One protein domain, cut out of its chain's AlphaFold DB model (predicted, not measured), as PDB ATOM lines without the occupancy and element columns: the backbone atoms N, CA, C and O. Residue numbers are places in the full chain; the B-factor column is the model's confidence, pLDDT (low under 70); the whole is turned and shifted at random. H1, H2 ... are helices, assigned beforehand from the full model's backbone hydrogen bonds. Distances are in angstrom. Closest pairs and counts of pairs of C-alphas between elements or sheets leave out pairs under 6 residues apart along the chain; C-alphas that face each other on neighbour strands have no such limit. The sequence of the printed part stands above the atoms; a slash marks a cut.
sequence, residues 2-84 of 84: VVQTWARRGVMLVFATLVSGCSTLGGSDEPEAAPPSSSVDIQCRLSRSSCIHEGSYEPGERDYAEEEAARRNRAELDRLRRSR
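This is residues 2 to 84 of the 84 residues of an uncharacterized protein of Bordetella genomosp. 13 (UniProt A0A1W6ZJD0). Two long helices, H4 and H1, stand far from each other at opposite ends of an open, drawn-out chain, with a small corner of two short helices, H2 and H3, between them and no shared core. Between H1 and H2 the chain swings out in a wide U-shaped loop, of which residues 24 to 39 stick out free. The printed part has 83 residues with four named helices, in the order H1, H2, H3, H4, and no named strand; its class is all helix. The whole is extended, with a radius of gyration of the C-alphas of 22.4 A, and its outline is flat, spanning 65 by 40 by 21 A.

H4 is the longest helix, residues 61 to 82, and measures 31.7 A from first to last C-alpha; it begins at C-alpha 61 at (130.470, 100.104, 150.079) and ends at C-alpha 82 at (117.464, 123.383, 167.168). H3, residues 48 to 51, and H2, residues 42 to 46, come before it in the chain and have four and five residues. H1, residues 2 to 19, measures 26.2 A, and its C-alpha 2 is at (91.708, 68.572, 189.897).

H4 touches no helix: it is apart from H1, from H2 and from H3. Residues 66 to 84, of which 66 to 82 belong to H4, stand free. H2 and H3 touch only at the corner by their link, with 4 pairs of C-alphas within 8 A. The closest C-alphas of the two are those of Cys 44 and Cys 51, 5.4 A apart, and their centres are 7.4 A apart. H1 touches no helix either, and residues 2 to 20, of which 2 to 19 belong to H1, stand free. In H1, H2 and H4 every O i to N i+4 pair is within hydrogen-bond range; H3 is too short for such a pair, and its 1 pair of O i and N i+3 is within range.

The two C-alphas farthest apart are those of Val 2 and Gly 60, at 67.6 A, and the C-alphas of Val 2 and Arg 84, the chain's last residue, are 63.1 A apart. The printed part has no cut. The link from H1 to H2 is long, with 22 residues, and its C-alphas lie 9 to 19 A from the mean of the C-alphas. The link from H3 to H4 is short, with 9 residues, and the one from H2 to H3 is tight, with 1 residue. The mean pLDDT of the printed part is 79.4 and that of H4 is 97; 23 residues are under 70, namely residue 2 and residues 19 to 40.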
ATOM      1  N   VAL A   2      91.528  67.123 190.141       67.81
ATOM      2  CA  VAL A   2      91.708  68.572 189.897       67.81
ATOM      3  C   VAL A   2      93.145  68.928 189.475       67.81
ATOM      4  O   VAL A   2      93.345  69.602 188.475       67.81
ATOM      5  N   VAL A   3      94.173  68.387 190.135       71.75
ATOM      6  CA  VAL A   3      95.586  68.678 189.794       71.75
ATOM      7  C   VAL A   3      95.939  68.310 188.343       71.75
ATOM      8  O   VAL A   3      96.630  69.059 187.658       71.75
ATOM      9  N   GLN A   4      95.395  67.203 187.828       73.25
ATOM     10  CA  GLN A   4      95.602  66.791 186.435       73.25
ATOM     11  C   GLN A   4      94.892  67.704 185.428       73.25
ATOM     12  O   GLN A   4      95.398  67.897 184.322       73.25
ATOM     13  N   THR A   5      93.737  68.281 185.782       75.94
ATOM     14  CA  THR A   5      93.014  69.188 184.881       75.94
ATOM     15  C   THR A   5      93.681  70.560 184.797       75.94
ATOM     16  O   THR A   5      93.737  71.125 183.707       75.94
ATOM     17  N   TRP A   6      94.266  71.061 185.891       81.94
ATOM     18  CA  TRP A   6      95.081  72.285 185.877       81.94
ATOM     19  C   TRP A   6      96.396  72.094 185.119       81.94
ATOM     20  O   TRP A   6      96.732  72.929 184.284       81.94
ATOM     21  N   ALA A   7      97.088  70.967 185.319       83.88
ATOM     22  CA  ALA A   7      98.322  70.663 184.592       83.88
ATOM     23  C   ALA A   7      98.087  70.555 183.074       83.88
ATOM     24  O   ALA A   7      98.804  71.175 182.290       83.88
ATOM     25  N   ARG A   8      97.034  69.840 182.644       79.62
ATOM     26  CA  ARG A   8      96.679  69.746 181.213       79.62
ATOM     27  C   ARG A   8      96.310  71.098 180.614       79.62
ATOM     28  O   ARG A   8      96.677  71.368 179.476       79.62
ATOM     29  N   ARG A   9      95.606  71.951 181.360       86.69
ATOM     30  CA  ARG A   9      95.244  73.298 180.892       86.69
ATOM     31  C   ARG A   9      96.453  74.230 180.820       86.69
ATOM     32  O   ARG A   9      96.570  74.962 179.847       86.69
ATOM     33  N   GLY A  10      97.377  74.150 181.778       83.25
ATOM     34  CA  GLY A  10      98.618  74.929 181.773       83.25
ATOM     35  C   GLY A  10      99.514  74.609 180.576       83.25
ATOM     36  O   GLY A  10      99.954  75.520 179.884       83.25
ATOM     37  N   VAL A  11      99.706  73.322 180.264       87.44
ATOM     38  CA  VAL A  11     100.479  72.899 179.080       87.44
ATOM     39  C   VAL A  11      99.834  73.402 177.786       87.44
ATOM     40  O   VAL A  11     100.539  73.894 176.907       87.44
ATOM     41  N   MET A  12      98.501  73.342 177.687       84.00
ATOM     42  CA  MET A  12      97.771  73.857 176.523       84.00
ATOM     43  C   MET A  12      97.925  75.376 176.355       84.00
ATOM     44  O   MET A  12      98.080  75.846 175.233       84.00
ATOM     45  N   LEU A  13      97.938  76.145 177.448       83.88
ATOM     46  CA  LEU A  13      98.140  77.598 177.404       83.88
ATOM     47  C   LEU A  13      99.574  77.976 177.012       83.88
ATOM     48  O   LEU A  13      99.763  78.852 176.174       83.88
ATOM     49  N   VAL A  14     100.580  77.284 177.555       78.12
ATOM     50  CA  VAL A  14     101.992  77.525 177.213       78.12
ATOM     51  C   VAL A  14     102.255  77.233 175.733       78.12
ATOM     52  O   VAL A  14     102.852  78.057 175.039       78.12
ATOM     53  N   PHE A  15     101.735  76.120 175.209       79.00
ATOM     54  CA  PHE A  15     101.816  75.826 173.776       79.00
ATOM     55  C   PHE A  15     101.092  76.876 172.923       79.00
ATOM     56  O   PHE A  15     101.628  77.291 171.898       79.00
ATOM     57  N   ALA A  16      99.922  77.356 173.358       78.69
ATOM     58  CA  ALA A  16      99.202  78.417 172.655       78.69
ATOM     59  C   ALA A  16     100.018  79.723 172.583       78.69
ATOM     60  O   ALA A  16     100.029  80.374 171.541       78.69
ATOM     61  N   THR A  17     100.759  80.073 173.640       75.00
ATOM     62  CA  THR A  17     101.634  81.260 173.652       75.00
ATOM     63  C   THR A  17     102.918  81.096 172.839       75.00
ATOM     64  O   THR A  17     103.348  82.049 172.203       75.00
ATOM     65  N   LEU A  18     103.521  79.904 172.806       70.62
ATOM     66  CA  LEU A  18     104.736  79.648 172.020       70.62
ATOM     67  C   LEU A  18     104.454  79.600 170.511       70.62
ATOM     68  O   LEU A  18     105.295  80.013 169.718       70.62
ATOM     69  N   VAL A  19     103.268  79.123 170.111       67.88
ATOM     70  CA  VAL A  19     102.823  79.130 168.704       67.88
ATOM     71  C   VAL A  19     102.300  80.511 168.283       67.88
ATOM     72  O   VAL A  19     102.428  80.893 167.120       67.88
ATOM     73  N   SER A  20     101.760  81.301 169.213       66.50
ATOM     74  CA  SER A  20     101.385  82.697 168.973       66.50
ATOM     75  C   SER A  20     102.621  83.593 169.090       66.50
ATOM     76  O   SER A  20     102.851  84.233 170.111       66.50
ATOM     77  N   GLY A  21     103.461  83.610 168.050       59.34
ATOM     78  CA  GLY A  21     104.627  84.494 167.969       59.34
ATOM     79  C   GLY A  21     104.230  85.954 168.207       59.34
ATOM     80  O   GLY A  21     103.722  86.626 167.310       59.34
ATOM     81  N   CYS A  22     104.436  86.441 169.429       65.31
ATOM     82  CA  CYS A  22     104.049  87.782 169.834       65.31
ATOM     83  C   CYS A  22     105.091  88.782 169.317       65.31
ATOM     84  O   CYS A  22     106.146  88.969 169.914       65.31
ATOM     85  N   SER A  23     104.800  89.418 168.182       60.50
ATOM     86  CA  SER A  23     105.519  90.614 167.714       60.50
ATOM     87  C   SER A  23     104.644  91.872 167.785       60.50
ATOM     88  O   SER A  23     104.948  92.867 167.140       60.50
ATOM     89  N   THR A  24     103.557  91.848 168.556       59.84
ATOM     90  CA  THR A  24     102.571  92.939 168.619       59.84
ATOM     91  C   THR A  24     102.195  93.262 170.058       59.84
ATOM     92  O   THR A  24     101.085  92.989 170.495       59.84
ATOM     93  N   LEU A  25     103.123  93.886 170.784       51.72
ATOM     94  CA  LEU A  25     102.791  94.878 171.811       51.72
ATOM     95  C   LEU A  25     103.476  96.205 171.423       51.72
ATOM     96  O   LEU A  25     104.350  96.716 172.112       51.72
ATOM     97  N   GLY A  26     103.117  96.718 170.244       53.06
ATOM     98  CA  GLY A  26     103.316  98.112 169.857       53.06
ATOM     99  C   GLY A  26     101.956  98.795 169.923       53.06
ATOM    100  O   GLY A  26     101.078  98.473 169.126       53.06
ATOM    101  N   GLY A  27     101.755  99.661 170.914       48.62
ATOM    102  CA  GLY A  27     100.485 100.347 171.127       48.62
ATOM    103  C   GLY A  27     100.625 101.536 172.070       48.62
ATOM    104  O   GLY A  27     100.474 101.385 173.278       48.62
ATOM    105  N   SER A  28     100.930 102.709 171.518       45.72
ATOM    106  CA  SER A  28     100.359 104.016 171.893       45.72
ATOM    107  C   SER A  28     100.783 105.049 170.845       45.72
ATOM    108  O   SER A  28     101.897 104.996 170.336       45.72
ATOM    109  N   ASP A  29      99.842 105.912 170.485       51.91
ATOM    110  CA  ASP A  29      99.851 106.853 169.368       51.91
ATOM    111  C   ASP A  29     101.055 107.816 169.309       51.91
ATOM    112  O   ASP A  29     101.212 108.666 170.179       51.91
ATOM    113  N   GLU A  30     101.817 107.779 168.212       48.84
ATOM    114  CA  GLU A  30     102.545 108.941 167.679       48.84
ATOM    115  C   GLU A  30     102.679 108.801 166.146       48.84
ATOM    116  O   GLU A  30     102.943 107.697 165.656       48.84
ATOM    117  N   PRO A  31     102.466 109.866 165.347       53.09
ATOM    118  CA  PRO A  31     102.542 109.791 163.896       53.09
ATOM    119  C   PRO A  31     103.996 109.986 163.464       53.09
ATOM    120  O   PRO A  31     104.367 111.043 162.959       53.09
ATOM    121  N   GLU A  32     104.826 108.965 163.648       44.06
ATOM    122  CA  GLU A  32     106.145 108.924 163.023       44.06
ATOM    123  C   GLU A  32     106.125 107.875 161.915       44.06
ATOM    124  O   GLU A  32     105.791 106.710 162.132       44.06
ATOM    125  N   ALA A  33     106.394 108.327 160.691       51.19
ATOM    126  CA  ALA A  33     106.374 107.535 159.473       51.19
ATOM    127  C   ALA A  33     107.431 106.417 159.519       51.19
ATOM    128  O   ALA A  33     108.499 106.520 158.918       51.19
ATOM    129  N   ALA A  34     107.127 105.324 160.216       53.69
ATOM    130  CA  ALA A  34     107.803 104.057 160.022       53.69
ATOM    131  C   ALA A  34     107.353 103.502 158.658       53.69
ATOM    132  O   ALA A  34     106.146 103.448 158.394       53.69
ATOM    133  N   PRO A  35     108.278 103.113 157.761       49.41
ATOM    134  CA  PRO A  35     107.889 102.479 156.511       49.41
ATOM    135  C   PRO A  35     107.061 101.223 156.822       49.41
ATOM    136  O   PRO A  35     107.301 100.582 157.852       49.41
ATOM    137  N   PRO A  36     106.082 100.868 155.966       47.44
ATOM    138  CA  PRO A  36     105.273  99.674 156.169       47.44
ATOM    139  C   PRO A  36     106.228  98.509 156.382       47.44
ATOM    140  O   PRO A  36     107.159  98.343 155.596       47.44
ATOM    141  N   SER A  37     106.024  97.754 157.462       52.75
ATOM    142  CA  SER A  37     106.760  96.532 157.757       52.75
ATOM    143  C   SER A  37     106.684  95.623 156.532       52.75
ATOM    144  O   SER A  37     105.713  94.883 156.354       52.75
ATOM    145  N   SER A  38     107.675  95.744 155.648       57.84
ATOM    146  CA  SER A  38     107.857  94.902 154.481       57.84
ATOM    147  C   SER A  38     107.835  93.483 155.004       57.84
ATOM    148  O   SER A  38     108.545  93.207 155.969       57.84
ATOM    149  N   SER A  39     106.973  92.641 154.442       63.25
ATOM    150  CA  SER A  39     106.784  91.242 154.813       63.25
ATOM    151  C   SER A  39     108.124  90.564 155.093       63.25
ATOM    152  O   SER A  39     108.790  90.102 154.172       63.25
ATOM    153  N   VAL A  40     108.550  90.555 156.356       69.62
ATOM    154  CA  VAL A  40     109.780  89.881 156.749       69.62
ATOM    155  C   VAL A  40     109.503  88.406 156.534       69.62
ATOM    156  O   VAL A  40     108.558  87.874 157.132       69.62
ATOM    157  N   ASP A  41     110.278  87.781 155.649       79.25
ATOM    158  CA  ASP A  41     110.072  86.391 155.267       79.25
ATOM    159  C   ASP A  41     109.939  85.515 156.513       79.25
ATOM    160  O   ASP A  41     110.670  85.664 157.498       79.25
ATOM    161  N   ILE A  42     108.986  84.580 156.479       82.25
ATOM    162  CA  ILE A  42     108.692  83.680 157.608       82.25
ATOM    163  C   ILE A  42     109.964  82.948 158.058       82.25
ATOM    164  O   ILE A  42     110.163  82.730 159.253       82.25
ATOM    165  N   GLN A  43     110.856  82.637 157.116       79.81
ATOM    166  CA  GLN A  43     112.154  82.031 157.396       79.81
ATOM    167  C   GLN A  43     113.028  82.919 158.292       79.81
ATOM    168  O   GLN A  43     113.559  82.416 159.274       79.81
ATOM    169  N   CYS A  44     113.073  84.236 158.066       85.00
ATOM    170  CA  CYS A  44     113.804  85.175 158.922       85.00
ATOM    171  C   CYS A  44     113.198  85.297 160.324       85.00
ATOM    172  O   CYS A  44     113.911  85.559 161.293       85.00
ATOM    173  N   ARG A  45     111.874  85.119 160.447       82.00
ATOM    174  CA  ARG A  45     111.185  85.126 161.750       82.00
ATOM    175  C   ARG A  45     111.500  83.872 162.555       82.00
ATOM    176  O   ARG A  45     111.626  83.952 163.773       82.00
ATOM    177  N   LEU A  46     111.602  82.730 161.880       85.06
ATOM    178  CA  LEU A  46     111.863  81.439 162.508       85.06
ATOM    179  C   LEU A  46     113.360  81.217 162.776       85.06
ATOM    180  O   LEU A  46     113.726  80.623 163.785       85.06
ATOM    181  N   SER A  47     114.218  81.727 161.894       85.06
ATOM    182  CA  SER A  47     115.672  81.651 161.975       85.06
ATOM    183  C   SER A  47     116.281  82.971 161.513       85.06
ATOM    184  O   SER A  47     116.493  83.203 160.328       85.06
ATOM    185  N   ARG A  48     116.596  83.862 162.456       86.38
ATOM    186  CA  ARG A  48     117.152  85.185 162.126       86.38
ATOM    187  C   ARG A  48     118.440  85.091 161.303       86.38
ATOM    188  O   ARG A  48     118.652  85.904 160.410       86.38
ATOM    189  N   SER A  49     119.283  84.102 161.593       86.25
ATOM    190  CA  SER A  49     120.553  83.898 160.892       86.25
ATOM    191  C   SER A  49     120.378  83.590 159.408       86.25
ATOM    192  O   SER A  49     121.272  83.908 158.639       86.25
ATOM    193  N   SER A  50     119.232  83.052 158.967       82.56
ATOM    194  CA  SER A  50     119.025  82.761 157.542       82.56
ATOM    195  C   SER A  50     118.886  84.013 156.673       82.56
ATOM    196  O   SER A  50     118.835  83.890 155.456       82.56
ATOM    197  N   CYS A  51     118.769  85.197 157.279       86.31
ATOM    198  CA  CYS A  51     118.533  86.457 156.573       86.31
ATOM    199  C   CYS A  51     119.500  87.573 156.964       86.31
ATOM    200  O   CYS A  51     119.342  88.708 156.518       86.31
ATOM    201  N   ILE A  52     120.477  87.282 157.822       86.81
ATOM    202  CA  ILE A  52     121.578  88.206 158.067       86.81
ATOM    203  C   ILE A  52     122.549  88.036 156.903       86.81
ATOM    204  O   ILE A  52     123.014  86.930 156.645       86.81
ATOM    205  N   HIS A  53     122.839  89.128 156.197       83.56
ATOM    206  CA  HIS A  53     123.947  89.144 155.247       83.56
ATOM    207  C   HIS A  53     125.251  89.058 156.041       83.56
ATOM    208  O   HIS A  53     125.550  89.942 156.845       83.56
ATOM    209  N   GLU A  54     125.985  87.965 155.864       83.94
ATOM    210  CA  GLU A  54     127.285  87.740 156.489       83.94
ATOM    211  C   GLU A  54     128.371  87.889 155.419       83.94
ATOM    212  O   GLU A  54     128.359  87.182 154.412       83.94
ATOM    213  N   GLY A  55     129.320  88.808 155.616       86.56
ATOM    214  CA  GLY A  55     130.383  89.041 154.640       86.56
ATOM    215  C   GLY A  55     131.197  90.303 154.901       86.56
ATOM    216  O   GLY A  55     130.892  91.097 155.790       86.56
ATOM    217  N   SER A  56     132.270  90.467 154.127       89.31
ATOM    218  CA  SER A  56     132.979  91.743 154.018       89.31
ATOM    219  C   SER A  56     132.171  92.721 153.173       89.31
ATOM    220  O   SER A  56     131.496  92.283 152.247       89.31
ATOM    221  N   TYR A  57     132.340  94.020 153.423       90.94
ATOM    222  CA  TYR A  57     131.810  95.076 152.562       90.94
ATOM    223  C   TYR A  57     132.101  94.818 151.082       90.94
ATOM    224  O   TYR A  57     133.214  94.405 150.723       90.94
ATOM    225  N   GLU A  58     131.134  95.123 150.225       93.25
ATOM    226  CA  GLU A  58     131.377  95.147 148.794       93.25
ATOM    227  C   GLU A  58     132.376  96.269 148.423       93.25
ATOM    228  O   GLU A  58     132.555  97.244 149.166       93.25
ATOM    229  N   PRO A  59     133.084  96.163 147.281       96.38
ATOM    230  CA  PRO A  59     134.033  97.192 146.864       96.38
ATOM    231  C   PRO A  59     133.389  98.588 146.803       96.38
ATOM    232  O   PRO A  59     132.448  98.813 146.048       96.38
ATOM    233  N   GLY A  60     133.915  99.530 147.594       94.00
ATOM    234  CA  GLY A  60     133.408 100.907 147.699       94.00
ATOM    235  C   GLY A  60     132.229 101.102 148.664       94.00
ATOM    236  O   GLY A  60     131.919 102.239 149.012       94.00
ATOM    237  N   GLU A  61     131.611 100.026 149.159       95.75
ATOM    238  CA  GLU A  61     130.470 100.104 150.079       95.75
ATOM    239  C   GLU A  61     130.871 100.700 151.433       95.75
ATOM    240  O   GLU A  61     130.148 101.524 151.986       95.75
ATOM    241  N   ARG A  62     132.060 100.345 151.941       94.06
ATOM    242  CA  ARG A  62     132.573 100.878 153.214       94.06
ATOM    243  C   ARG A  62     132.672 102.404 153.191       94.06
ATOM    244  O   ARG A  62     132.178 103.058 154.102       94.06
ATOM    245  N   ASP A  63     133.282 102.963 152.147       97.31
ATOM    246  CA  ASP A  63     133.491 104.412 152.047       97.31
ATOM    247  C   ASP A  63     132.145 105.144 151.915       97.31
ATOM    248  O   ASP A  63     131.919 106.159 152.575       97.31
ATOM    249  N   TYR A  64     131.209 104.575 151.144       96.81
ATOM    250  CA  TYR A  64     129.837 105.078 151.060       96.81
ATOM    251  C   TYR A  64     129.121 105.035 152.420       96.81
ATOM    252  O   TYR A  64     128.499 106.017 152.828       96.81
ATOM    253  N   ALA A  65     129.225 103.921 153.149       95.62
ATOM    254  CA  ALA A  65     128.604 103.757 154.458       95.62
ATOM    255  C   ALA A  65     129.145 104.773 155.479       95.62
ATOM    256  O   ALA A  65     128.371 105.352 156.244       95.62
ATOM    257  N   GLU A  66     130.453 105.029 155.468       97.50
ATOM    258  CA  GLU A  66     131.097 106.019 156.335       97.50
ATOM    259  C   GLU A  66     130.664 107.456 156.003       97.50
ATOM    260  O   GLU A  66     130.323 108.226 156.909       97.50
ATOM    261  N   GLU A  67     130.619 107.824 154.720       98.38
ATOM    262  CA  GLU A  67     130.145 109.142 154.282       98.38
ATOM    263  C   GLU A  67     128.684 109.376 154.689       98.38
ATOM    264  O   GLU A  67     128.329 110.418 155.259       98.38
ATOM    265  N   GLU A  68     127.836 108.382 154.440       98.25
ATOM    266  CA  GLU A  68     126.414 108.423 154.744       98.25
ATOM    267  C   GLU A  68     126.167 108.519 156.259       98.25
ATOM    268  O   GLU A  68     125.336 109.318 156.712       98.25
ATOM    269  N   ALA A  69     126.938 107.779 157.063       98.19
ATOM    270  CA  ALA A  69     126.910 107.876 158.519       98.19
ATOM    271  C   ALA A  69     127.319 109.278 158.999       98.19
ATOM    272  O   ALA A  69     126.629 109.878 159.831       98.19
ATOM    273  N   ALA A  70     128.389 109.853 158.442       98.38
ATOM    274  CA  ALA A  70     128.822 111.205 158.781       98.38
ATOM    275  C   ALA A  70     127.748 112.253 158.445       98.38
ATOM    276  O   ALA A  70     127.499 113.164 159.241       98.38
ATOM    277  N   ARG A  71     127.074 112.117 157.297       98.38
ATOM    278  CA  ARG A  71     125.970 113.002 156.900       98.38
ATOM    279  C   ARG A  71     124.814 112.942 157.898       98.38
ATOM    280  O   ARG A  71     124.320 113.990 158.315       98.38
ATOM    281  N   ARG A  72     124.416 111.736 158.319       98.06
ATOM    282  CA  ARG A  72     123.340 111.526 159.305       98.06
ATOM    283  C   ARG A  72     123.692 112.095 160.674       98.06
ATOM    284  O   ARG A  72     122.876 112.799 161.259       98.06
ATOM    285  N   ASN A  73     124.923 111.893 161.138       98.25
ATOM    286  CA  ASN A  73     125.380 112.434 162.418       98.25
ATOM    287  C   ASN A  73     125.323 113.968 162.456       98.25
ATOM    288  O   ASN A  73     124.924 114.544 163.466       98.25
ATOM    289  N   ARG A  74     125.679 114.645 161.354       98.38
ATOM    290  CA  ARG A  74     125.540 116.109 161.253       98.38
ATOM    291  C   ARG A  74     124.074 116.539 161.293       98.38
ATOM    292  O   ARG A  74     123.746 117.467 162.025       98.38
ATOM    293  N   ALA A  75     123.199 115.845 160.565       98.12
ATOM    294  CA  ALA A  75     121.767 116.142 160.561       98.12
ATOM    295  C   ALA A  75     121.139 115.995 161.960       98.12
ATOM    296  O   ALA A  75     120.388 116.874 162.387       98.12
ATOM    297  N   GLU A  76     121.496 114.940 162.699       98.00
ATOM    298  CA  GLU A  76     121.048 114.750 164.084       98.00
ATOM    299  C   GLU A  76     121.630 115.796 165.033       98.00
ATOM    300  O   GLU A  76     120.906 116.354 165.857       98.00
ATOM    301  N   LEU A  77     122.913 116.142 164.892       97.94
ATOM    302  CA  LEU A  77     123.519 117.217 165.678       97.94
ATOM    303  C   LEU A  77     122.780 118.546 165.469       97.94
ATOM    304  O   LEU A  77     122.502 119.261 166.433       97.94
ATOM    305  N   ASP A  78     122.429 118.869 164.226       98.00
ATOM    306  CA  ASP A  78     121.676 120.078 163.908       98.00
ATOM    307  C   ASP A  78     120.235 120.016 164.432       98.00
ATOM    308  O   ASP A  78     119.717 121.031 164.900       98.00
ATOM    309  N   ARG A  79     119.589 118.839 164.424       97.44
ATOM    310  CA  ARG A  79     118.281 118.629 165.071       97.44
ATOM    311  C   ARG A  79     118.355 118.933 166.566       97.44
ATOM    312  O   ARG A  79     117.553 119.727 167.053       97.44
ATOM    313  N   LEU A  80     119.345 118.370 167.260       97.12
ATOM    314  CA  LEU A  80     119.555 118.564 168.699       97.12
ATOM    315  C   LEU A  80     119.861 120.023 169.055       97.12
ATOM    316  O   LEU A  80     119.385 120.528 170.071       97.12
ATOM    317  N   ARG A  81     120.633 120.717 168.211       96.69
ATOM    318  CA  ARG A  81     120.911 122.151 168.368       96.69
ATOM    319  C   ARG A  81     119.656 123.006 168.243       96.69
ATOM    320  O   ARG A  81     119.540 123.978 168.972       96.69
ATOM    321  N   ARG A  82     118.737 122.660 167.336       95.50
ATOM    322  CA  ARG A  82     117.464 123.383 167.168       95.50
ATOM    323  C   ARG A  82     116.470 123.128 168.303       95.50
ATOM    324  O   ARG A  82     115.597 123.957 168.515       95.50
ATOM    325  N   SER A  83     116.569 121.991 168.991       89.69
ATOM    326  CA  SER A  83     115.689 121.636 170.114       89.69
ATOM    327  C   SER A  83     116.170 122.133 171.483       89.69
ATOM    328  O   SER A  83     115.512 121.848 172.481       89.69
ATOM    329  N   ARG A  84     117.324 122.806 171.549       70.75
ATOM    330  CA  ARG A  84     117.875 123.398 172.772       70.75
ATOM    331  C   ARG A  84     117.570 124.888 172.828       70.75
ATOM    332  O   ARG A  84     117.265 125.354 173.945       70.75
TER     333      ARG A  84